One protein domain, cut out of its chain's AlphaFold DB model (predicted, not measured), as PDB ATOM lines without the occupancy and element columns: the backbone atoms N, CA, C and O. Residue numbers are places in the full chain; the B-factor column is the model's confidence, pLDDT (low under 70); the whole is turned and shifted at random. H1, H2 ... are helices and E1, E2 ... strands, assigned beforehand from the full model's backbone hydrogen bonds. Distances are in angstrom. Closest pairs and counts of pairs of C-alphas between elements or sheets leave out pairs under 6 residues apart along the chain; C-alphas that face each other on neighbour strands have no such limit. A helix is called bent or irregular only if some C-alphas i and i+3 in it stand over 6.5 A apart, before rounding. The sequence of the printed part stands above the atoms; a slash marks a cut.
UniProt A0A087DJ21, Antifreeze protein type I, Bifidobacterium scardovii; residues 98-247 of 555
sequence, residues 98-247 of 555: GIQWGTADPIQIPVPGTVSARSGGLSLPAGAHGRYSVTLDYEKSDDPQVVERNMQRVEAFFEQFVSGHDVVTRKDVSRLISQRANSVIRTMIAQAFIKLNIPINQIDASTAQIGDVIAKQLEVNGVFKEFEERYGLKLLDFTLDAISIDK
ATOM      1  N   GLY A  98     -16.574  43.560 407.568       88.94
ATOM      2  CA  GLY A  98     -16.904  44.765 406.804       88.94
ATOM      3  C   GLY A  98     -15.651  45.607 406.542       88.94
ATOM      4  O   GLY A  98     -14.920  45.944 407.479       88.94
ATOM      5  N   ILE A  99     -15.403  45.932 405.275       91.19
ATOM      6  CA  ILE A  99     -14.253  46.698 404.789       91.19
ATOM      7  C   ILE A  99     -14.783  47.852 403.936       91.19
ATOM      8  O   ILE A  99     -15.493  47.646 402.955       91.19
ATOM      9  N   GLN A 100     -14.439  49.079 404.323       92.00
ATOM     10  CA  GLN A 100     -14.694  50.267 403.510       92.00
ATOM     11  C   GLN A 100     -13.632  50.352 402.416       92.00
ATOM     12  O   GLN A 100     -12.446  50.145 402.688       92.00
ATOM     13  N   TRP A 101     -14.051  50.657 401.193       92.56
ATOM     14  CA  TRP A 101     -13.170  50.771 400.039       92.56
ATOM     15  C   TRP A 101     -13.403  52.096 399.316       92.56
ATOM     16  O   TRP A 101     -14.477  52.690 399.381       92.56
ATOM     17  N   GLY A 102     -12.368  52.567 398.629       90.62
ATOM     18  CA  GLY A 102     -12.404  53.809 397.872       90.62
ATOM     19  C   GLY A 102     -11.219  53.896 396.924       90.62
ATOM     20  O   GLY A 102     -10.128  53.408 397.231       90.62
ATOM     21  N   THR A 103     -11.427  54.488 395.753       90.31
ATOM     22  CA  THR A 103     -10.374  54.643 394.746       90.31
ATOM     23  C   THR A 103      -9.419  55.771 395.127       90.31
ATOM     24  O   THR A 103      -9.836  56.925 395.177       90.31
ATOM     25  N   ALA A 104      -8.144  55.446 395.368       85.50
ATOM     26  CA  ALA A 104      -7.117  56.430 395.725       85.50
ATOM     27  C   ALA A 104      -6.813  57.389 394.559       85.50
ATOM     28  O   ALA A 104      -6.977  58.597 394.685       85.50
ATOM     29  N   ASP A 105      -6.430  56.847 393.402       89.50
ATOM     30  CA  ASP A 105      -6.353  57.603 392.143       89.50
ATOM     31  C   ASP A 105      -7.765  57.798 391.553       89.50
ATOM     32  O   ASP A 105      -8.655  56.989 391.850       89.50
ATOM     33  N   PRO A 106      -7.994  58.774 390.657       90.12
ATOM     34  CA  PRO A 106      -9.260  58.907 389.941       90.12
ATOM     35  C   PRO A 106      -9.475  57.795 388.898       90.12
ATOM     36  O   PRO A 106      -8.548  57.300 388.256       90.12
ATOM     37  N   ILE A 107     -10.730  57.395 388.719       91.88
ATOM     38  CA  ILE A 107     -11.233  56.592 387.602       91.88
ATOM     39  C   ILE A 107     -11.473  57.540 386.423       91.88
ATOM     40  O   ILE A 107     -12.098  58.580 386.603       91.88
ATOM     41  N   GLN A 108     -11.014  57.189 385.223       90.50
ATOM     42  CA  GLN A 108     -11.339  57.942 384.009       90.50
ATOM     43  C   GLN A 108     -12.675  57.440 383.447       90.50
ATOM     44  O   GLN A 108     -12.737  56.340 382.900       90.50
ATOM     45  N   ILE A 109     -13.742  58.224 383.610       89.69
ATOM     46  CA  ILE A 109     -15.070  57.924 383.060       89.69
ATOM     47  C   ILE A 109     -15.188  58.594 381.684       89.69
ATOM     48  O   ILE A 109     -15.191  59.826 381.625       89.69
ATOM     49  N   PRO A 110     -15.288  57.842 380.573       85.88
ATOM     50  CA  PRO A 110     -15.500  58.438 379.259       85.88
ATOM     51  C   PRO A 110     -16.899  59.058 379.182       85.88
ATOM     52  O   PRO A 110     -17.877  58.444 379.602       85.88
ATOM     53  N   VAL A 111     -17.003  60.263 378.622       83.81
ATOM     54  CA  VAL A 111     -18.277  60.959 378.419       83.81
ATOM     55  C   VAL A 111     -18.888  60.516 377.083       83.81
ATOM     56  O   VAL A 111     -18.299  60.814 376.032       83.81
ATOM     57  N   PRO A 112     -20.064  59.855 377.072       79.31
ATOM     58  CA  PRO A 112     -20.739  59.466 375.836       79.31
ATOM     59  C   PRO A 112     -20.947  60.648 374.878       79.31
ATOM     60  O   PRO A 112     -21.157  61.783 375.305       79.31
ATOM     61  N   GLY A 113     -20.861  60.397 373.570       74.62
ATOM     62  CA  GLY A 113     -21.095  61.411 372.530       74.62
ATOM     63  C   GLY A 113     -20.005  62.482 372.355       74.62
ATOM     64  O   GLY A 113     -20.070  63.251 371.403       74.62
ATOM     65  N   THR A 114     -18.969  62.530 373.203       71.81
ATOM     66  CA  THR A 114     -17.882  63.535 373.094       71.81
ATOM     67  C   THR A 114     -16.713  63.123 372.193       71.81
ATOM     68  O   THR A 114     -15.740  63.867 372.065       71.81
ATOM     69  N   VAL A 115     -16.775  61.943 371.569       65.12
ATOM     70  CA  VAL A 115     -15.713  61.423 370.695       65.12
ATOM     71  C   VAL A 115     -15.685  62.216 369.388       65.12
ATOM     72  O   VAL A 115     -16.383  61.899 368.430       65.12
ATOM     73  N   SER A 116     -14.854  63.257 369.342       60.66
ATOM     74  CA  SER A 116     -14.542  63.967 368.103       60.66
ATOM     75  C   SER A 116     -13.325  63.347 367.427       60.66
ATOM     76  O   SER A 116     -12.314  63.070 368.081       60.66
ATOM     77  N   ALA A 117     -13.371  63.242 366.096       54.78
ATOM     78  CA  ALA A 117     -12.259  62.788 365.257       54.78
ATOM     79  C   ALA A 117     -10.953  63.594 365.445       54.78
ATOM     80  O   ALA A 117      -9.899  63.155 364.996       54.78
ATOM     81  N   ARG A 118     -11.010  64.771 366.090       60.81
ATOM     82  CA  ARG A 118      -9.868  65.683 366.266       60.81
ATOM     83  C   ARG A 118      -9.267  65.719 367.680       60.81
ATOM     84  O   ARG A 118      -8.171  66.245 367.829       60.81
ATOM     85  N   SER A 119      -9.965  65.225 368.707       58.69
ATOM     86  CA  SER A 119      -9.562  65.394 370.121       58.69
ATOM     87  C   SER A 119      -9.529  64.109 370.948       58.69
ATOM     88  O   SER A 119      -9.098  64.148 372.098       58.69
ATOM     89  N   GLY A 120     -10.022  62.991 370.407       65.00
ATOM     90  CA  GLY A 120     -10.401  61.839 371.226       65.00
ATOM     91  C   GLY A 120     -11.662  62.118 372.056       65.00
ATOM     92  O   GLY A 120     -12.201  63.229 372.047       65.00
ATOM     93  N   GLY A 121     -12.157  61.087 372.745       76.69
ATOM     94  CA  GLY A 121     -13.275  61.222 373.682       76.69
ATOM     95  C   GLY A 121     -12.856  61.941 374.962       76.69
ATOM     96  O   GLY A 121     -11.775  61.687 375.496       76.69
ATOM     97  N   LEU A 122     -13.722  62.812 375.479       85.88
ATOM     98  CA  LEU A 122     -13.502  63.448 376.772       85.88
ATOM     99  C   LEU A 122     -13.680  62.404 377.880       85.88
ATOM    100  O   LEU A 122     -14.652  61.654 377.876       85.88
ATOM    101  N   SER A 123     -12.754  62.366 378.837       87.50
ATOM    102  CA  SER A 123     -12.866  61.536 380.040       87.50
ATOM    103  C   SER A 123     -12.829  62.412 381.283       87.50
ATOM    104  O   SER A 123     -12.021  63.339 381.364       87.50
ATOM    105  N   LEU A 124     -13.717  62.135 382.232       89.69
ATOM    106  CA  LEU A 124     -13.830  62.848 383.497       89.69
ATOM    107  C   LEU A 124     -13.191  62.023 384.620       89.69
ATOM    108  O   LEU A 124     -13.558  60.856 384.788       89.69
ATOM    109  N   PRO A 125     -12.276  62.604 385.415       91.62
ATOM    110  CA  PRO A 125     -11.782  61.958 386.619       91.62
ATOM    111  C   PRO A 125     -12.891  61.899 387.680       91.62
ATOM    112  O   PRO A 125     -13.496  62.914 388.029       91.62
ATOM    113  N   ALA A 126     -13.137  60.707 388.215       91.69
ATOM    114  CA  ALA A 126     -14.110  60.461 389.274       91.69
ATOM    115  C   ALA A 126     -13.535  59.558 390.370       91.69
ATOM    116  O   ALA A 126     -12.764  58.642 390.091       91.69
ATOM    117  N   GLY A 127     -13.923  59.787 391.620       92.38
ATOM    118  CA  GLY A 127     -13.673  58.878 392.736       92.38
ATOM    119  C   GLY A 127     -14.914  58.039 393.031       92.38
ATOM    120  O   GLY A 127     -16.024  58.564 393.033       92.38
ATOM    121  N   ALA A 128     -14.739  56.754 393.322       93.69
ATOM    122  CA  ALA A 128     -15.818  55.888 393.793       93.69
ATOM    123  C   ALA A 128     -15.473  55.296 395.160       93.69
ATOM    124  O   ALA A 128     -14.298  55.047 395.450       93.69
ATOM    125  N   HIS A 129     -16.492  55.065 395.983       94.25
ATOM    126  CA  HIS A 129     -16.345  54.432 397.289       94.25
ATOM    127  C   HIS A 129     -17.561  53.581 397.650       94.25
ATOM    128  O   HIS A 129     -18.639  53.714 397.070       94.25
ATOM    129  N   GLY A 130     -17.370  52.699 398.623       94.06
ATOM    130  CA  GLY A 130     -18.413  51.819 399.119       94.06
ATOM    131  C   GLY A 130     -17.915  50.905 400.227       94.06
ATOM    132  O   GLY A 130     -16.905  51.170 400.893       94.06
ATOM    133  N   ARG A 131     -18.602  49.779 400.401       93.00
ATOM    134  CA  ARG A 131     -18.254  48.756 401.385       93.00
ATOM    135  C   ARG A 131     -18.332  47.383 400.744       93.00
ATOM    136  O   ARG A 131     -19.181  47.128 399.906       93.00
ATOM    137  N   TYR A 132     -17.457  46.480 401.147       91.81
ATOM    138  CA  TYR A 132     -17.667  45.060 400.903       91.81
ATOM    139  C   TYR A 132     -17.406  44.276 402.174       91.81
ATOM    140  O   TYR A 132     -16.714  44.726 403.091       91.81
ATOM    141  N   SER A 133     -17.992  43.094 402.227       90.69
ATOM    142  CA  SER A 133     -17.995  42.242 403.402       90.69
ATOM    143  C   SER A 133     -17.364  40.914 403.038       90.69
ATOM    144  O   SER A 133     -17.828  40.258 402.110       90.69
ATOM    145  N   VAL A 134     -16.314  40.512 403.752       90.06
ATOM    146  CA  VAL A 134     -15.656  39.214 403.533       90.06
ATOM    147  C   VAL A 134     -15.762  38.324 404.760       90.06
ATOM    148  O   VAL A 134     -15.841  38.817 405.884       90.06
ATOM    149  N   THR A 135     -15.732  37.014 404.549       88.00
ATOM    150  CA  THR A 135     -15.707  36.011 405.618       88.00
ATOM    151  C   THR A 135     -14.684  34.915 405.323       88.00
ATOM    152  O   THR A 135     -14.265  34.736 404.178       88.00
ATOM    153  N   LEU A 136     -14.252  34.211 406.368       86.38
ATOM    154  CA  LEU A 136     -13.327  33.078 406.279       86.38
ATOM    155  C   LEU A 136     -14.143  31.781 406.222       86.38
ATOM    156  O   LEU A 136     -14.478  31.199 407.258       86.38
ATOM    157  N   ASP A 137     -14.475  31.355 405.002       82.69
ATOM    158  CA  ASP A 137     -15.302  30.179 404.730       82.69
ATOM    159  C   ASP A 137     -14.413  28.962 404.428       82.69
ATOM    160  O   ASP A 137     -13.802  28.835 403.361       82.69
ATOM    161  N   TYR A 138     -14.333  28.053 405.401       81.81
ATOM    162  CA  TYR A 138     -13.684  26.752 405.259       81.81
ATOM    163  C   TYR A 138     -14.758  25.673 405.352       81.81
ATOM    164  O   TYR A 138     -15.258  25.369 406.439       81.81
ATOM    165  N   GLU A 139     -15.111  25.118 404.192       77.06
ATOM    166  CA  GLU A 139     -16.216  24.178 404.011       77.06
ATOM    167  C   GLU A 139     -16.139  23.004 405.004       77.06
ATOM    168  O   GLU A 139     -15.162  22.247 405.029       77.06
ATOM    169  N   LYS A 140     -17.179  22.842 405.832       77.19
ATOM    170  CA  LYS A 140     -17.295  21.728 406.782       77.19
ATOM    171  C   LYS A 140     -17.689  20.456 406.028       77.19
ATOM    172  O   LYS A 140     -18.867  20.136 405.921       77.19
ATOM    173  N   SER A 141     -16.690  19.745 405.516       77.06
ATOM    174  CA  SER A 141     -16.846  18.445 404.861       77.06
ATOM    175  C   SER A 141     -15.874  17.420 405.437       77.06
ATOM    176  O   SER A 141     -14.778  17.771 405.881       77.06
ATOM    177  N   ASP A 142     -16.275  16.154 405.409       78.50
ATOM    178  CA  ASP A 142     -15.441  15.009 405.781       78.50
ATOM    179  C   ASP A 142     -14.870  14.287 404.541       78.50
ATOM    180  O   ASP A 142     -14.188  13.271 404.665       78.50
ATOM    181  N   ASP A 143     -15.104  14.837 403.341       84.12
ATOM    182  CA  ASP A 143     -14.434  14.419 402.107       84.12
ATOM    183  C   ASP A 143     -12.926  14.752 402.182       84.12
ATOM    184  O   ASP A 143     -12.570  15.930 402.333       84.12
ATOM    185  N   PRO A 144     -12.023  13.759 402.032       83.19
ATOM    186  CA  PRO A 144     -10.579  13.980 402.053       83.19
ATOM    187  C   PRO A 144     -10.090  15.063 401.082       83.19
ATOM    188  O   PRO A 144      -9.157  15.791 401.416       83.19
ATOM    189  N   GLN A 145     -10.715  15.216 399.908       84.88
ATOM    190  CA  GLN A 145     -10.323  16.234 398.928       84.88
ATOM    191  C   GLN A 145     -10.667  17.650 399.399       84.88
ATOM    192  O   GLN A 145      -9.884  18.579 399.197       84.88
ATOM    193  N   VAL A 146     -11.821  17.827 400.049       84.50
ATOM    194  CA  VAL A 146     -12.238  19.128 400.592       84.50
ATOM    195  C   VAL A 146     -11.391  19.499 401.807       84.50
ATOM    196  O   VAL A 146     -10.993  20.657 401.938       84.50
ATOM    197  N   VAL A 147     -11.056  18.526 402.661       81.12
ATOM    198  CA  VAL A 147     -10.147  18.730 403.800       81.12
ATOM    199  C   VAL A 147      -8.758  19.161 403.326       81.12
ATOM    200  O   VAL A 147      -8.250  20.169 403.811       81.12
ATOM    201  N   GLU A 148      -8.182  18.462 402.346       83.31
ATOM    202  CA  GLU A 148      -6.878  18.790 401.759       83.31
ATOM    203  C   GLU A 148      -6.884  20.183 401.105       83.31
ATOM    204  O   GLU A 148      -6.039  21.024 401.413       83.31
ATOM    205  N   ARG A 149      -7.898  20.493 400.283       85.94
ATOM    206  CA  ARG A 149      -8.070  21.820 399.663       85.94
ATOM    207  C   ARG A 149      -8.193  22.933 400.708       85.94
ATOM    208  O   ARG A 149      -7.627  24.011 400.533       85.94
ATOM    209  N   ASN A 150      -8.929  22.696 401.793       85.06
ATOM    210  CA  ASN A 150      -9.053  23.663 402.880       85.06
ATOM    211  C   ASN A 150      -7.726  23.827 403.637       85.06
ATOM    212  O   ASN A 150      -7.379  24.954 403.978       85.06
ATOM    213  N   MET A 151      -6.958  22.754 403.841       80.88
ATOM    214  CA  MET A 151      -5.638  22.835 404.469       80.88
ATOM    215  C   MET A 151      -4.650  23.636 403.608       80.88
ATOM    216  O   MET A 151      -3.973  24.511 404.138       80.88
ATOM    217  N   GLN A 152      -4.659  23.448 402.285       85.56
ATOM    218  CA  GLN A 152      -3.872  24.255 401.340       85.56
ATOM    219  C   GLN A 152      -4.279  25.739 401.351       85.56
ATOM    220  O   GLN A 152      -3.415  26.614 401.372       85.56
ATOM    221  N   ARG A 153      -5.585  26.047 401.404       88.25
ATOM    222  CA  ARG A 153      -6.090  27.431 401.547       88.25
ATOM    223  C   ARG A 153      -5.650  28.080 402.860       88.25
ATOM    224  O   ARG A 153      -5.298  29.258 402.879       88.25
ATOM    225  N   VAL A 154      -5.672  27.317 403.951       83.44
ATOM    226  CA  VAL A 154      -5.223  27.757 405.277       83.44
ATOM    227  C   VAL A 154      -3.706  27.967 405.312       83.44
ATOM    228  O   VAL A 154      -3.258  28.973 405.855       83.44
ATOM    229  N   GLU A 155      -2.918  27.082 404.697       82.38
ATOM    230  CA  GLU A 155      -1.463  27.237 404.569       82.38
ATOM    231  C   GLU A 155      -1.113  28.468 403.722       82.38
ATOM    232  O   GLU A 155      -0.355  29.316 404.177       82.38
ATOM    233  N   ALA A 156      -1.757  28.667 402.569       86.00
ATOM    234  CA  ALA A 156      -1.563  29.862 401.747       86.00
ATOM    235  C   ALA A 156      -2.004  31.162 402.453       86.00
ATOM    236  O   ALA A 156      -1.362  32.204 402.293       86.00
ATOM    237  N   PHE A 157      -3.079  31.131 403.254       85.12
ATOM    238  CA  PHE A 157      -3.476  32.266 404.097       85.12
ATOM    239  C   PHE A 157      -2.411  32.541 405.169       85.12
ATOM    240  O   PHE A 157      -2.006  33.687 405.371       85.12
ATOM    241  N   PHE A 158      -1.911  31.493 405.824       80.12
ATOM    242  CA  PHE A 158      -0.840  31.601 406.805       80.12
ATOM    243  C   PHE A 158       0.431  32.203 406.186       80.12
ATOM    244  O   PHE A 158       0.951  33.198 406.696       80.12
ATOM    245  N   GLU A 159       0.879  31.672 405.047       82.50
ATOM    246  CA  GLU A 159       2.056  32.153 404.323       82.50
ATOM    247  C   GLU A 159       1.923  33.626 403.910       82.50
ATOM    248  O   GLU A 159       2.876  34.393 404.060       82.50
ATOM    249  N   GLN A 160       0.747  34.043 403.427       84.19
ATOM    250  CA  GLN A 160       0.516  35.397 402.914       84.19
ATOM    251  C   GLN A 160       0.302  36.453 404.012       84.19
ATOM    252  O   GLN A 160       0.696  37.605 403.810       84.19
ATOM    253  N   PHE A 161      -0.349  36.106 405.127       79.56
ATOM    254  CA  PHE A 161      -0.783  37.081 406.139       79.56
ATOM    255  C   PHE A 161      -0.061  36.949 407.487       79.56
ATOM    256  O   PHE A 161       0.145  37.962 408.158       79.56
ATOM    257  N   VAL A 162       0.320  35.733 407.891       75.75
ATOM    258  CA  VAL A 162       0.831  35.423 409.239       75.75
ATOM    259  C   VAL A 162       2.356  35.269 409.274       75.75
ATOM    260  O   VAL A 162       2.970  35.519 410.309       75.75
ATOM    261  N   SER A 163       3.001  34.930 408.152       69.06
ATOM    262  CA  SER A 163       4.468  34.866 408.039       69.06
ATOM    263  C   SER A 163       5.167  36.097 408.626       69.06
ATOM    264  O   SER A 163       5.050  37.204 408.103       69.06
ATOM    265  N   GLY A 164       5.941  35.890 409.694       69.44
ATOM    266  CA  GLY A 164       6.718  36.943 410.357       69.44
ATOM    267  C   GLY A 164       5.951  37.798 411.374       69.44
ATOM    268  O   GLY A 164       6.573  38.651 412.004       69.44
ATOM    269  N   HIS A 165       4.653  37.562 411.588       75.06
ATOM    270  CA  HIS A 165       3.841  38.277 412.574       75.06
ATOM    271  C   HIS A 165       3.276  37.322 413.635       75.06
ATOM    272  O   HIS A 165       2.539  36.390 413.323       75.06
ATOM    273  N   ASP A 166       3.550  37.592 414.915       76.50
ATOM    274  CA  ASP A 166       2.961  36.823 416.025       76.50
ATOM    275  C   ASP A 166       1.447  37.095 416.193       76.50
ATOM    276  O   ASP A 166       0.724  36.295 416.791       76.50
ATOM    277  N   VAL A 167       0.958  38.219 415.652       81.75
ATOM    278  CA  VAL A 167      -0.448  38.645 415.685       81.75
ATOM    279  C   VAL A 167      -0.822  39.264 414.339       81.75
ATOM    280  O   VAL A 167      -0.152  40.188 413.884       81.75
ATOM    281  N   VAL A 168      -1.922  38.812 413.734       83.44
ATOM    282  CA  VAL A 168      -2.494  39.412 412.517       83.44
ATOM    283  C   VAL A 168      -3.827  40.058 412.848       83.44
ATOM    284  O   VAL A 168      -4.722  39.402 413.387       83.44
ATOM    285  N   THR A 169      -3.985  41.335 412.502       86.06
ATOM    286  CA  THR A 169      -5.232  42.070 412.744       86.06
ATOM    287  C   THR A 169      -6.118  42.121 411.501       86.06
ATOM    288  O   THR A 169      -5.654  41.992 410.363       86.06
ATOM    289  N   ARG A 170      -7.406  42.421 411.698       85.31
ATOM    290  CA  ARG A 170      -8.334  42.747 410.603       85.31
ATOM    291  C   ARG A 170      -7.826  43.861 409.702       85.31
ATOM    292  O   ARG A 170      -8.129  43.828 408.514       85.31
ATOM    293  N   LYS A 171      -7.069  44.825 410.239       86.31
ATOM    294  CA  LYS A 171      -6.516  45.950 409.474       86.31
ATOM    295  C   LYS A 171      -5.481  45.497 408.446       86.31
ATOM    296  O   LYS A 171      -5.357  46.123 407.398       86.31
ATOM    297  N   ASP A 172      -4.747  44.427 408.728       85.06
ATOM    298  CA  ASP A 172      -3.670  43.957 407.856       85.06
ATOM    299  C   ASP A 172      -4.217  43.124 406.698       85.06
ATOM    300  O   ASP A 172      -3.882  43.387 405.541       85.06
ATOM    301  N   VAL A 173      -5.162  42.226 406.997       85.19
ATOM    302  CA  VAL A 173      -5.918  41.482 405.980       85.19
ATOM    303  C   VAL A 173      -6.745  42.434 405.109       85.19
ATOM    304  O   VAL A 173      -6.655  42.374 403.882       85.19
ATOM    305  N   SER A 174      -7.494  43.370 405.709       86.94
ATOM    306  CA  SER A 174      -8.327  44.303 404.942       86.94
ATOM    307  C   SER A 174      -7.508  45.228 404.046       86.94
ATOM    308  O   SER A 174      -7.891  45.417 402.895       86.94
ATOM    309  N   ARG A 175      -6.347  45.724 404.503       86.94
ATOM    310  CA  ARG A 175      -5.437  46.550 403.690       86.94
ATOM    311  C   ARG A 175      -5.022  45.838 402.398       86.94
ATOM    312  O   ARG A 175      -5.093  46.446 401.332       86.94
ATOM    313  N   LEU A 176      -4.609  44.570 402.480       84.69
ATOM    314  CA  LEU A 176      -4.162  43.803 401.311       84.69
ATOM    315  C   LEU A 176      -5.324  43.490 400.356       84.69
ATOM    316  O   LEU A 176      -5.174  43.640 399.141       84.69
ATOM    317  N   ILE A 177      -6.491  43.118 400.897       87.75
ATOM    318  CA  ILE A 177      -7.710  42.911 400.101       87.75
ATOM    319  C   ILE A 177      -8.077  44.207 399.368       87.75
ATOM    320  O   ILE A 177      -8.234  44.176 398.151       87.75
ATOM    321  N   SER A 178      -8.126  45.351 400.061       87.94
ATOM    322  CA  SER A 178      -8.424  46.660 399.460       87.94
ATOM    323  C   SER A 178      -7.433  47.054 398.372       87.94
ATOM    324  O   SER A 178      -7.850  47.550 397.332       87.94
ATOM    325  N   GLN A 179      -6.135  46.798 398.552       86.62
ATOM    326  CA  GLN A 179      -5.129  47.107 397.532       86.62
ATOM    327  C   GLN A 179      -5.364  46.339 396.222       86.62
ATOM    328  O   GLN A 179      -5.346  46.954 395.154       86.62
ATOM    329  N   ARG A 180      -5.628  45.024 396.279       86.62
ATOM    330  CA  ARG A 180      -5.925  44.242 395.062       86.62
ATOM    331  C   ARG A 180      -7.322  44.557 394.511       86.62
ATOM    332  O   ARG A 180      -7.472  44.740 393.303       86.62
ATOM    333  N   ALA A 181      -8.328  44.678 395.378       88.19
ATOM    334  CA  ALA A 181      -9.712  44.930 394.984       88.19
ATOM    335  C   ALA A 181      -9.907  46.305 394.338       88.19
ATOM    336  O   ALA A 181     -10.535  46.377 393.286       88.19
ATOM    337  N   ASN A 182      -9.318  47.377 394.878       88.75
ATOM    338  CA  ASN A 182      -9.459  48.733 394.331       88.75
ATOM    339  C   ASN A 182      -9.022  48.834 392.857       88.75
ATOM    340  O   ASN A 182      -9.656  49.550 392.086       88.75
ATOM    341  N   SER A 183      -7.972  48.109 392.452       85.94
ATOM    342  CA  SER A 183      -7.498  48.064 391.057       85.94
ATOM    343  C   SER A 183      -8.534  47.434 390.112       85.94
ATOM    344  O   SER A 183      -8.857  47.972 389.048       85.94
ATOM    345  N   VAL A 184      -9.116  46.313 390.543       88.94
ATOM    346  CA  VAL A 184     -10.135  45.577 389.786       88.94
ATOM    347  C   VAL A 184     -11.451  46.361 389.748       88.94
ATOM    348  O   VAL A 184     -11.986  46.588 388.665       88.94
ATOM    349  N   ILE A 185     -11.916  46.873 390.892       90.81
ATOM    350  CA  ILE A 185     -13.135  47.689 391.015       90.81
ATOM    351  C   ILE A 185     -13.042  48.950 390.140       90.81
ATOM    352  O   ILE A 185     -13.949  49.198 389.350       90.81
ATOM    353  N   ARG A 186     -11.924  49.696 390.186       89.88
ATOM    354  CA  ARG A 186     -11.645  50.844 389.294       89.88
ATOM    355  C   ARG A 186     -11.878  50.488 387.824       89.88
ATOM    356  O   ARG A 186     -12.558  51.217 387.104       89.88
ATOM    357  N   THR A 187     -11.304  49.369 387.388       88.94
ATOM    358  CA  THR A 187     -11.385  48.901 385.997       88.94
ATOM    359  C   THR A 187     -12.813  48.494 385.630       88.94
ATOM    360  O   THR A 187     -13.297  48.819 384.547       88.94
ATOM    361  N   MET A 188     -13.515  47.823 386.545       89.75
ATOM    362  CA  MET A 188     -14.894  47.379 386.347       89.75
ATOM    363  C   MET A 188     -15.891  48.541 386.303       89.75
ATOM    364  O   MET A 188     -16.780  48.511 385.458       89.75
ATOM    365  N   ILE A 189     -15.711  49.589 387.115       90.75
ATOM    366  CA  ILE A 189     -16.520  50.818 387.040       90.75
ATOM    367  C   ILE A 189     -16.371  51.458 385.656       90.75
ATOM    368  O   ILE A 189     -17.371  51.683 384.978       90.75
ATOM    369  N   ALA A 190     -15.138  51.684 385.187       88.31
ATOM    370  CA  ALA A 190     -14.899  52.265 383.863       88.31
ATOM    371  C   ALA A 190     -15.532  51.424 382.733       88.31
ATOM    372  O   ALA A 190     -16.145  51.969 381.816       88.31
ATOM    373  N   GLN A 191     -15.458  50.089 382.822       88.31
ATOM    374  CA  GLN A 191     -16.134  49.195 381.877       88.31
ATOM    375  C   GLN A 191     -17.665  49.236 381.984       88.31
ATOM    376  O   GLN A 191     -18.331  49.126 380.956       88.31
ATOM    377  N   ALA A 192     -18.233  49.375 383.185       89.50
ATOM    378  CA  ALA A 192     -19.677  49.478 383.384       89.50
ATOM    379  C   ALA A 192     -20.233  50.748 382.723       89.50
ATOM    380  O   ALA A 192     -21.213  50.659 381.989       89.50
ATOM    381  N   PHE A 193     -19.546  51.887 382.873       87.25
ATOM    382  CA  PHE A 193     -19.886  53.135 382.179       87.25
ATOM    383  C   PHE A 193     -19.924  52.987 380.655       87.25
ATOM    384  O   PHE A 193     -20.876  53.436 380.021       87.25
ATOM    385  N   ILE A 194     -18.924  52.314 380.074       85.38
ATOM    386  CA  ILE A 194     -18.858  52.064 378.626       85.38
ATOM    387  C   ILE A 194     -19.981  51.116 378.177       85.38
ATOM    388  O   ILE A 194     -20.662  51.395 377.197       85.38
ATOM    389  N   LYS A 195     -20.188  49.997 378.885       87.00
ATOM    390  CA  LYS A 195     -21.165  48.956 378.508       87.00
ATOM    391  C   LYS A 195     -22.619  49.406 378.654       87.00
ATOM    392  O   LYS A 195     -23.453  48.998 377.856       87.00
ATOM    393  N   LEU A 196     -22.917  50.194 379.685       86.38
ATOM    394  CA  LEU A 196     -24.264  50.690 379.979       86.38
ATOM    395  C   LEU A 196     -24.544  52.060 379.333       86.38
ATOM    396  O   LEU A 196     -25.674  52.530 379.399       86.38
ATOM    397  N   ASN A 197     -23.536  52.689 378.709       85.69
ATOM    398  CA  ASN A 197     -23.619  54.004 378.062       85.69
ATOM    399  C   ASN A 197     -24.254  55.085 378.967       85.69
ATOM    400  O   ASN A 197     -25.118  55.853 378.544       85.69
ATOM    401  N   ILE A 198     -23.847  55.112 380.240       86.00
ATOM    402  CA  ILE A 198     -24.484  55.942 381.272       86.00
ATOM    403  C   ILE A 198     -24.137  57.421 381.041       86.00
ATOM    404  O   ILE A 198     -22.950  57.768 381.013       86.00
ATOM    405  N   PRO A 199     -25.133  58.316 380.905       84.44
ATOM    406  CA  PRO A 199     -24.876  59.738 380.763       84.44
ATOM    407  C   PRO A 199     -24.449  60.342 382.110       84.44
ATOM    408  O   PRO A 199     -24.926  59.965 383.180       84.44
ATOM    409  N   ILE A 200     -23.542  61.318 382.053       83.75
ATOM    410  CA  ILE A 200     -22.858  61.889 383.227       83.75
ATOM    411  C   ILE A 200     -23.815  62.514 384.260       83.75
ATOM    412  O   ILE A 200     -23.511  62.539 385.449       83.75
ATOM    413  N   ASN A 201     -24.985  62.986 383.830       83.69
ATOM    414  CA  ASN A 201     -26.019  63.553 384.698       83.69
ATOM    415  C   ASN A 201     -26.883  62.506 385.430       83.69
ATOM    416  O   ASN A 201     -27.666  62.890 386.292       83.69
ATOM    417  N   GLN A 202     -26.759  61.210 385.116       85.38
ATOM    418  CA  GLN A 202     -27.530  60.127 385.750       85.38
ATOM    419  C   GLN A 202     -26.671  59.201 386.624       85.38
ATOM    420  O   GLN A 202     -27.135  58.144 387.036       85.38
ATOM    421  N   ILE A 203     -25.433  59.588 386.950       87.62
ATOM    422  CA  ILE A 203     -24.506  58.755 387.735       87.62
ATOM    423  C   ILE A 203     -25.100  58.346 389.084       87.62
ATOM    424  O   ILE A 203     -25.084  57.162 389.420       87.62
ATOM    425  N   ASP A 204     -25.677  59.291 389.825       86.81
ATOM    426  CA  ASP A 204     -26.297  59.013 391.125       86.81
ATOM    427  C   ASP A 204     -27.494  58.054 390.984       86.81
ATOM    428  O   ASP A 204     -27.642  57.120 391.770       86.81
ATOM    429  N   ALA A 205     -28.299  58.207 389.924       88.06
ATOM    430  CA  ALA A 205     -29.441  57.336 389.636       88.06
ATOM    431  C   ALA A 205     -29.014  55.917 389.207       88.06
ATOM    432  O   ALA A 205     -29.642  54.935 389.600       88.06
ATOM    433  N   SER A 206     -27.930  55.790 388.437       89.19
ATOM    434  CA  SER A 206     -27.394  54.505 387.969       89.19
ATOM    435  C   SER A 206     -26.393  53.853 388.931       89.19
ATOM    436  O   SER A 206     -25.932  52.747 388.654       89.19
ATOM    437  N   THR A 207     -26.050  54.478 390.064       90.56
ATOM    438  CA  THR A 207     -25.038  53.954 391.003       90.56
ATOM    439  C   THR A 207     -25.409  52.563 391.529       90.56
ATOM    440  O   THR A 207     -24.562  51.672 391.515       90.56
ATOM    441  N   ALA A 208     -26.677  52.323 391.883       90.50
ATOM    442  CA  ALA A 208     -27.141  50.993 392.295       90.50
ATOM    443  C   ALA A 208     -26.951  49.941 391.182       90.50
ATOM    444  O   ALA A 208     -26.362  48.890 391.416       90.50
ATOM    445  N   GLN A 209     -27.341  50.267 389.944       90.44
ATOM    446  CA  GLN A 209     -27.200  49.376 388.784       90.44
ATOM    447  C   GLN A 209     -25.728  49.066 388.451       90.44
ATOM    448  O   GLN A 209     -25.393  47.936 388.089       90.44
ATOM    449  N   ILE A 210     -24.833  50.052 388.582       91.44
ATOM    450  CA  ILE A 210     -23.383  49.844 388.458       91.44
ATOM    451  C   ILE A 210     -22.898  48.905 389.576       91.44
ATOM    452  O   ILE A 210     -22.118  47.993 389.304       91.44
ATOM    453  N   GLY A 211     -23.386  49.100 390.806       91.62
ATOM    454  CA  GLY A 211     -23.126  48.237 391.959       91.62
ATOM    455  C   GLY A 211     -23.478  46.774 391.691       91.62
ATOM    456  O   GLY A 211     -22.606  45.919 391.828       91.62
ATOM    457  N   ASP A 212     -24.694  46.494 391.216       90.50
ATOM    458  CA  ASP A 212     -25.175  45.138 390.904       90.50
ATOM    459  C   ASP A 212     -24.325  44.441 389.828       90.50
ATOM    460  O   ASP A 212     -23.950  43.270 389.958       90.50
ATOM    461  N   VAL A 213     -23.984  45.163 388.752       89.56
ATOM    462  CA  VAL A 213     -23.129  44.643 387.671       89.56
ATOM    463  C   VAL A 213     -21.726  44.326 388.191       89.56
ATOM    464  O   VAL A 213     -21.148  43.301 387.819       89.56
ATOM    465  N   ILE A 214     -21.185  45.174 389.070       90.44
ATOM    466  CA  ILE A 214     -19.879  44.962 389.695       90.44
ATOM    467  C   ILE A 214     -19.923  43.780 390.661       90.44
ATOM    468  O   ILE A 214     -19.070  42.907 390.534       90.44
ATOM    469  N   ALA A 215     -20.908  43.702 391.558       89.94
ATOM    470  CA  ALA A 215     -21.070  42.603 392.510       89.94
ATOM    471  C   ALA A 215     -21.099  41.248 391.786       89.94
ATOM    472  O   ALA A 215     -20.241  40.394 392.016       89.94
ATOM    473  N   LYS A 216     -21.981  41.105 390.789       88.38
ATOM    474  CA  LYS A 216     -22.109  39.881 389.987       88.38
ATOM    475  C   LYS A 216     -20.822  39.509 389.242       88.38
ATOM    476  O   LYS A 216     -20.478  38.333 389.127       88.38
ATOM    477  N   GLN A 217     -20.090  40.486 388.707       85.81
ATOM    478  CA  GLN A 217     -18.828  40.217 388.011       85.81
ATOM    479  C   GLN A 217     -17.664  39.947 388.994       85.81
ATOM    480  O   GLN A 217     -16.760  39.181 388.648       85.81
ATOM    481  N   LEU A 218     -17.705  40.495 390.217       86.00
ATOM    482  CA  LEU A 218     -16.754  40.205 391.297       86.00
ATOM    483  C   LEU A 218     -16.893  38.767 391.822       86.00
ATOM    484  O   LEU A 218     -15.875  38.139 392.112       86.00
ATOM    485  N   GLU A 219     -18.117  38.239 391.891       79.75
ATOM    486  CA  GLU A 219     -18.396  36.836 392.232       79.75
ATOM    487  C   GLU A 219     -17.897  35.865 391.150       79.75
ATOM    488  O   GLU A 219     -17.187  34.903 391.439       79.75
ATOM    489  N   VAL A 220     -18.245  36.106 389.879       77.25
ATOM    490  CA  VAL A 220     -18.033  35.108 388.811       77.25
ATOM    491  C   VAL A 220     -16.568  35.008 388.369       77.25
ATOM    492  O   VAL A 220     -16.060  33.897 388.191       77.25
ATOM    493  N   ASN A 221     -15.900  36.153 388.174       67.56
ATOM    494  CA  ASN A 221     -14.555  36.262 387.587       67.56
ATOM    495  C   ASN A 221     -13.673  37.313 388.299       67.56
ATOM    496  O   ASN A 221     -12.723  37.832 387.711       67.56
ATOM    497  N   GLY A 222     -14.010  37.688 389.535       75.75
ATOM    498  CA  GLY A 222     -13.319  38.751 390.259       75.75
ATOM    499  C   GLY A 222     -12.174  38.288 391.153       75.75
ATOM    500  O   GLY A 222     -11.941  37.102 391.386       75.75
ATOM    501  N   VAL A 223     -11.509  39.281 391.745       85.25
ATOM    502  CA  VAL A 223     -10.451  39.098 392.752       85.25
ATOM    503  C   VAL A 223     -10.917  38.286 393.968       85.25
ATOM    504  O   VAL A 223     -10.116  37.613 394.605       85.25
ATOM    505  N   PHE A 224     -12.213  38.322 394.296       86.31
ATOM    506  CA  PHE A 224     -12.752  37.605 395.449       86.31
ATOM    507  C   PHE A 224     -12.863  36.104 395.211       86.31
ATOM    508  O   PHE A 224     -12.604  35.345 396.134       86.31
ATOM    509  N   LYS A 225     -13.121  35.664 393.977       87.25
ATOM    510  CA  LYS A 225     -13.028  34.246 393.618       87.25
ATOM    511  C   LYS A 225     -11.593  33.733 393.727       87.25
ATOM    512  O   LYS A 225     -11.366  32.663 394.274       87.25
ATOM    513  N   GLU A 226     -10.614  34.533 393.296       86.81
ATOM    514  CA  GLU A 226      -9.195  34.229 393.515       86.81
ATOM    515  C   GLU A 226      -8.871  34.105 395.017       86.81
ATOM    516  O   GLU A 226      -8.185  33.172 395.435       86.81
ATOM    517  N   PHE A 227      -9.378  35.026 395.840       88.69
ATOM    518  CA  PHE A 227      -9.199  34.998 397.291       88.69
ATOM    519  C   PHE A 227      -9.922  33.822 397.974       88.69
ATOM    520  O   PHE A 227      -9.382  33.248 398.923       88.69
ATOM    521  N   GLU A 228     -11.091  33.414 397.487       88.19
ATOM    522  CA  GLU A 228     -11.814  32.234 397.964       88.19
ATOM    523  C   GLU A 228     -11.056  30.952 397.600       88.19
ATOM    524  O   GLU A 228     -10.790  30.115 398.464       88.19
ATOM    525  N   GLU A 229     -10.639  30.825 396.338       87.56
ATOM    526  CA  GLU A 229      -9.909  29.666 395.827       87.56
ATOM    527  C   GLU A 229      -8.552  29.485 396.511       87.56
ATOM    528  O   GLU A 229      -8.230  28.354 396.885       87.56
ATOM    529  N   ARG A 230      -7.794  30.576 396.709       86.19
ATOM    530  CA  ARG A 230      -6.432  30.541 397.266       86.19
ATOM    531  C   ARG A 230      -6.353  30.639 398.788       86.19
ATOM    532  O   ARG A 230      -5.432  30.065 399.348       86.19
ATOM    533  N   TYR A 231      -7.277  31.329 399.460       86.88
ATOM    534  CA  TYR A 231      -7.173  31.606 400.905       86.88
ATOM    535  C   TYR A 231      -8.426  31.238 401.726       86.88
ATOM    536  O   TYR A 231      -8.381  31.280 402.956       86.88
ATOM    537  N   GLY A 232      -9.546  30.882 401.082       86.69
ATOM    538  CA  GLY A 232     -10.846  30.694 401.750       86.69
ATOM    539  C   GLY A 232     -11.545  32.005 402.140       86.69
ATOM    540  O   GLY A 232     -12.427  32.010 402.994       86.69
ATOM    541  N   LEU A 233     -11.143  33.131 401.541       88.75
ATOM    542  CA  LEU A 233     -11.733  34.450 401.783       88.75
ATOM    543  C   LEU A 233     -12.883  34.707 400.805       88.75
ATOM    544  O   LEU A 233     -12.657  35.095 399.660       88.75
ATOM    545  N   LYS A 234     -14.114  34.510 401.273       89.00
ATOM    546  CA  LYS A 234     -15.336  34.622 400.475       89.00
ATOM    547  C   LYS A 234     -15.961  36.011 400.590       89.00
ATOM    548  O   LYS A 234     -16.005  36.583 401.681       89.00
ATOM    549  N   LEU A 235     -16.464  36.538 399.476       90.44
ATOM    550  CA  LEU A 235     -17.288  37.750 399.448       90.44
ATOM    551  C   LEU A 235     -18.713  37.403 399.908       90.44
ATOM    552  O   LEU A 235     -19.316  36.468 399.392       90.44
ATOM    553  N   LEU A 236     -19.229  38.144 400.887       90.12
ATOM    554  CA  LEU A 236     -20.613  38.042 401.365       90.12
ATOM    555  C   LEU A 236     -21.535  39.052 400.685       90.12
ATOM    556  O   LEU A 236     -22.683  38.740 400.400       90.12
ATOM    557  N   ASP A 237     -21.044  40.280 400.518       90.12
ATOM    558  CA  ASP A 237     -21.827  41.433 400.082       90.12
ATOM    559  C   ASP A 237     -20.896  42.520 399.524       90.12
ATOM    560  O   ASP A 237     -19.762  42.683 399.997       90.12
ATOM    561  N   PHE A 238     -21.382  43.270 398.536       92.62
ATOM    562  CA  PHE A 238     -20.698  44.395 397.906       92.62
ATOM    563  C   PHE A 238     -21.687  45.543 397.684       92.62
ATOM    564  O   PHE A 238     -22.642  45.412 396.923       92.62
ATOM    565  N   THR A 239     -21.396  46.700 398.279       92.06
ATOM    566  CA  THR A 239     -22.125  47.949 398.073       92.06
ATOM    567  C   THR A 239     -21.235  48.999 397.414       92.06
ATOM    568  O   THR A 239     -20.045  49.149 397.723       92.06
ATOM    569  N   LEU A 240     -21.844  49.756 396.505       94.06
ATOM    570  CA  LEU A 240     -21.293  50.961 395.905       94.06
ATOM    571  C   LEU A 240     -22.098  52.139 396.456       94.06
ATOM    572  O   LEU A 240     -23.277  52.263 396.141       94.06
ATOM    573  N   ASP A 241     -21.480  52.958 397.310       93.31
ATOM    574  CA  ASP A 241     -22.202  53.993 398.057       93.31
ATOM    575  C   ASP A 241     -22.386  55.259 397.192       93.31
ATOM    576  O   ASP A 241     -23.494  55.785 397.109       93.31
ATOM    577  N   ALA A 242     -21.330  55.732 396.508       92.12
ATOM    578  CA  ALA A 242     -21.417  56.834 395.539       92.12
ATOM    579  C   ALA A 242     -20.224  56.900 394.561       92.12
ATOM    580  O   ALA A 242     -19.112  56.444 394.857       92.12
ATOM    581  N   ILE A 243     -20.446  57.556 393.415       92.88
ATOM    582  CA  ILE A 243     -19.422  57.913 392.419       92.88
ATOM    583  C   ILE A 243     -19.404  59.443 392.256       92.88
ATOM    584  O   ILE A 243     -20.321  60.031 391.697       92.88
ATOM    585  N   SER A 244     -18.341  60.095 392.724       89.62
ATOM    586  CA  SER A 244     -18.178  61.553 392.695       89.62
ATOM    587  C   SER A 244     -17.227  61.988 391.581       89.62
ATOM    588  O   SER A 244     -16.072  61.567 391.555       89.62
ATOM    589  N   ILE A 245     -17.678  62.859 390.675       90.00
ATOM    590  CA  ILE A 245     -16.812  63.490 389.665       90.00
ATOM    591  C   ILE A 245     -16.037  64.656 390.280       90.00
ATOM    592  O   ILE A 245     -16.609  65.504 390.969       90.00
ATOM    593  N   ASP A 246     -14.750  64.762 389.945       90.19
ATOM    594  CA  ASP A 246     -13.951  65.942 390.262       90.19
ATOM    595  C   ASP A 246     -14.361  67.139 389.385       90.19
ATOM    596  O   ASP A 246     -13.896  67.327 388.252       90.19
ATOM    597  N   LYS A 247     -15.223  67.986 389.961       87.38
ATOM    598  CA  LYS A 247     -15.707  69.240 389.368       87.38
ATOM    599  C   LYS A 247     -14.619  70.315 389.217       87.38
ATOM    600  O   LYS A 247     -14.849  71.296 388.514       87.38
TER     601      LYS A 247
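AT A GLANCE: This is residues 98 to 247 of the 555 residues of the protein "Antifreeze protein type I" of Bifidobacterium scardovii (UniProt A0A087DJ21). A long, strongly twisted ribbon of two antiparallel strands, E3 and E5, is widened by the short strands E1 and E2 along one edge of E3, and the helices H2 and H3 pack on this sheet. At one end of the elongated body H4 packs on the start of E5 and H1 stands crosswise against H4, while at the other end the loop of residues 111 to 122 reaches outward. The printed part has 150 residues, with four named helices and five named strands in the order E1 E2 E3 H1 E4 H2 H3 H4 E5, a mixed class of helices and strands. The sheet is branched and antiparallel; the whole is loose, with a radius of gyration of the C-alphas of 18.5 A and spans of 61 by 31 by 27 A.

IN THESE COORDINATES: E1 is residues 98 to 102 and begins at C-alpha 98 (-16.904, 44.765, 406.804). E2 is residues 107 to 110. E3, residues 123 to 136, is 38.7 A long and bends by 53 degrees at residue 126. H1, residues 144 to 162, is 25.3 A long, and E4 is residues 167 to 169. H2, residues 170 to 196, is 35.4 A long with a kink of 36 degrees near residue 180. H3, residues 200 to 221, is 27.3 A long and irregular, with C-alphas 201 and 204 7.9 A apart; it has a kink of 66 degrees near residue 207. H4 is residues 223 to 231. E5, residues 233 to 245, is 31.9 A long, bends by 72 degrees at residue 236 and ends at C-alpha 245 (-16.812, 63.490, 389.665).

HOW THE PARTS SIT: E1 and E2 lie on one side of E3, and E5 on the other side. Within hydrogen-bond range are N 99 and O 132 at 2.8 A for E1 and E3, N 107 and O 126 at 2.8 A for the hairpin E2 and E3, and N 127 and O 244 at 2.8 A for E3 and E5. E4 pairs with no named strand. H2 is on the sheet, the C-alphas of Ile 109 and Ala 190 being its closest to E2, 5.7 A. H3 is on the sheet at a height of 6.7 A, over E5 and along the strands, at 17 degrees to E5 on the local plane. H2 touches H3 with its residues 185 to 193 alone, closest C-alphas Ala 192 and Ile 210 at 6.3 A, at a steep tilt of 61 degrees, opposite ways. H4 is at the sheet's level; its C-alpha of Glu 228 is 4.9 A from that of Lys 234, the closest to E5. H1 touches H4 with residues 152 to 157 alone, closest C-alphas Arg 153 and Tyr 231 at 4.4 A, about perpendicular at 74 degrees. H1 and H3 are apart. Every O i to N i+4 pair is within hydrogen-bond range in H1 and H4, against 21 of 23 in H2 and 14 of 18 in H3.

THE WHOLE: The two C-alphas farthest apart, those of Arg 118 and Asp 142, are 64.5 A from each other. The printed part has no cut, and the link from E2 to E3 is long. The mean pLDDT of the printed part is 85.3; residues 115 to 120, 163 to 164 and 221 are under 70.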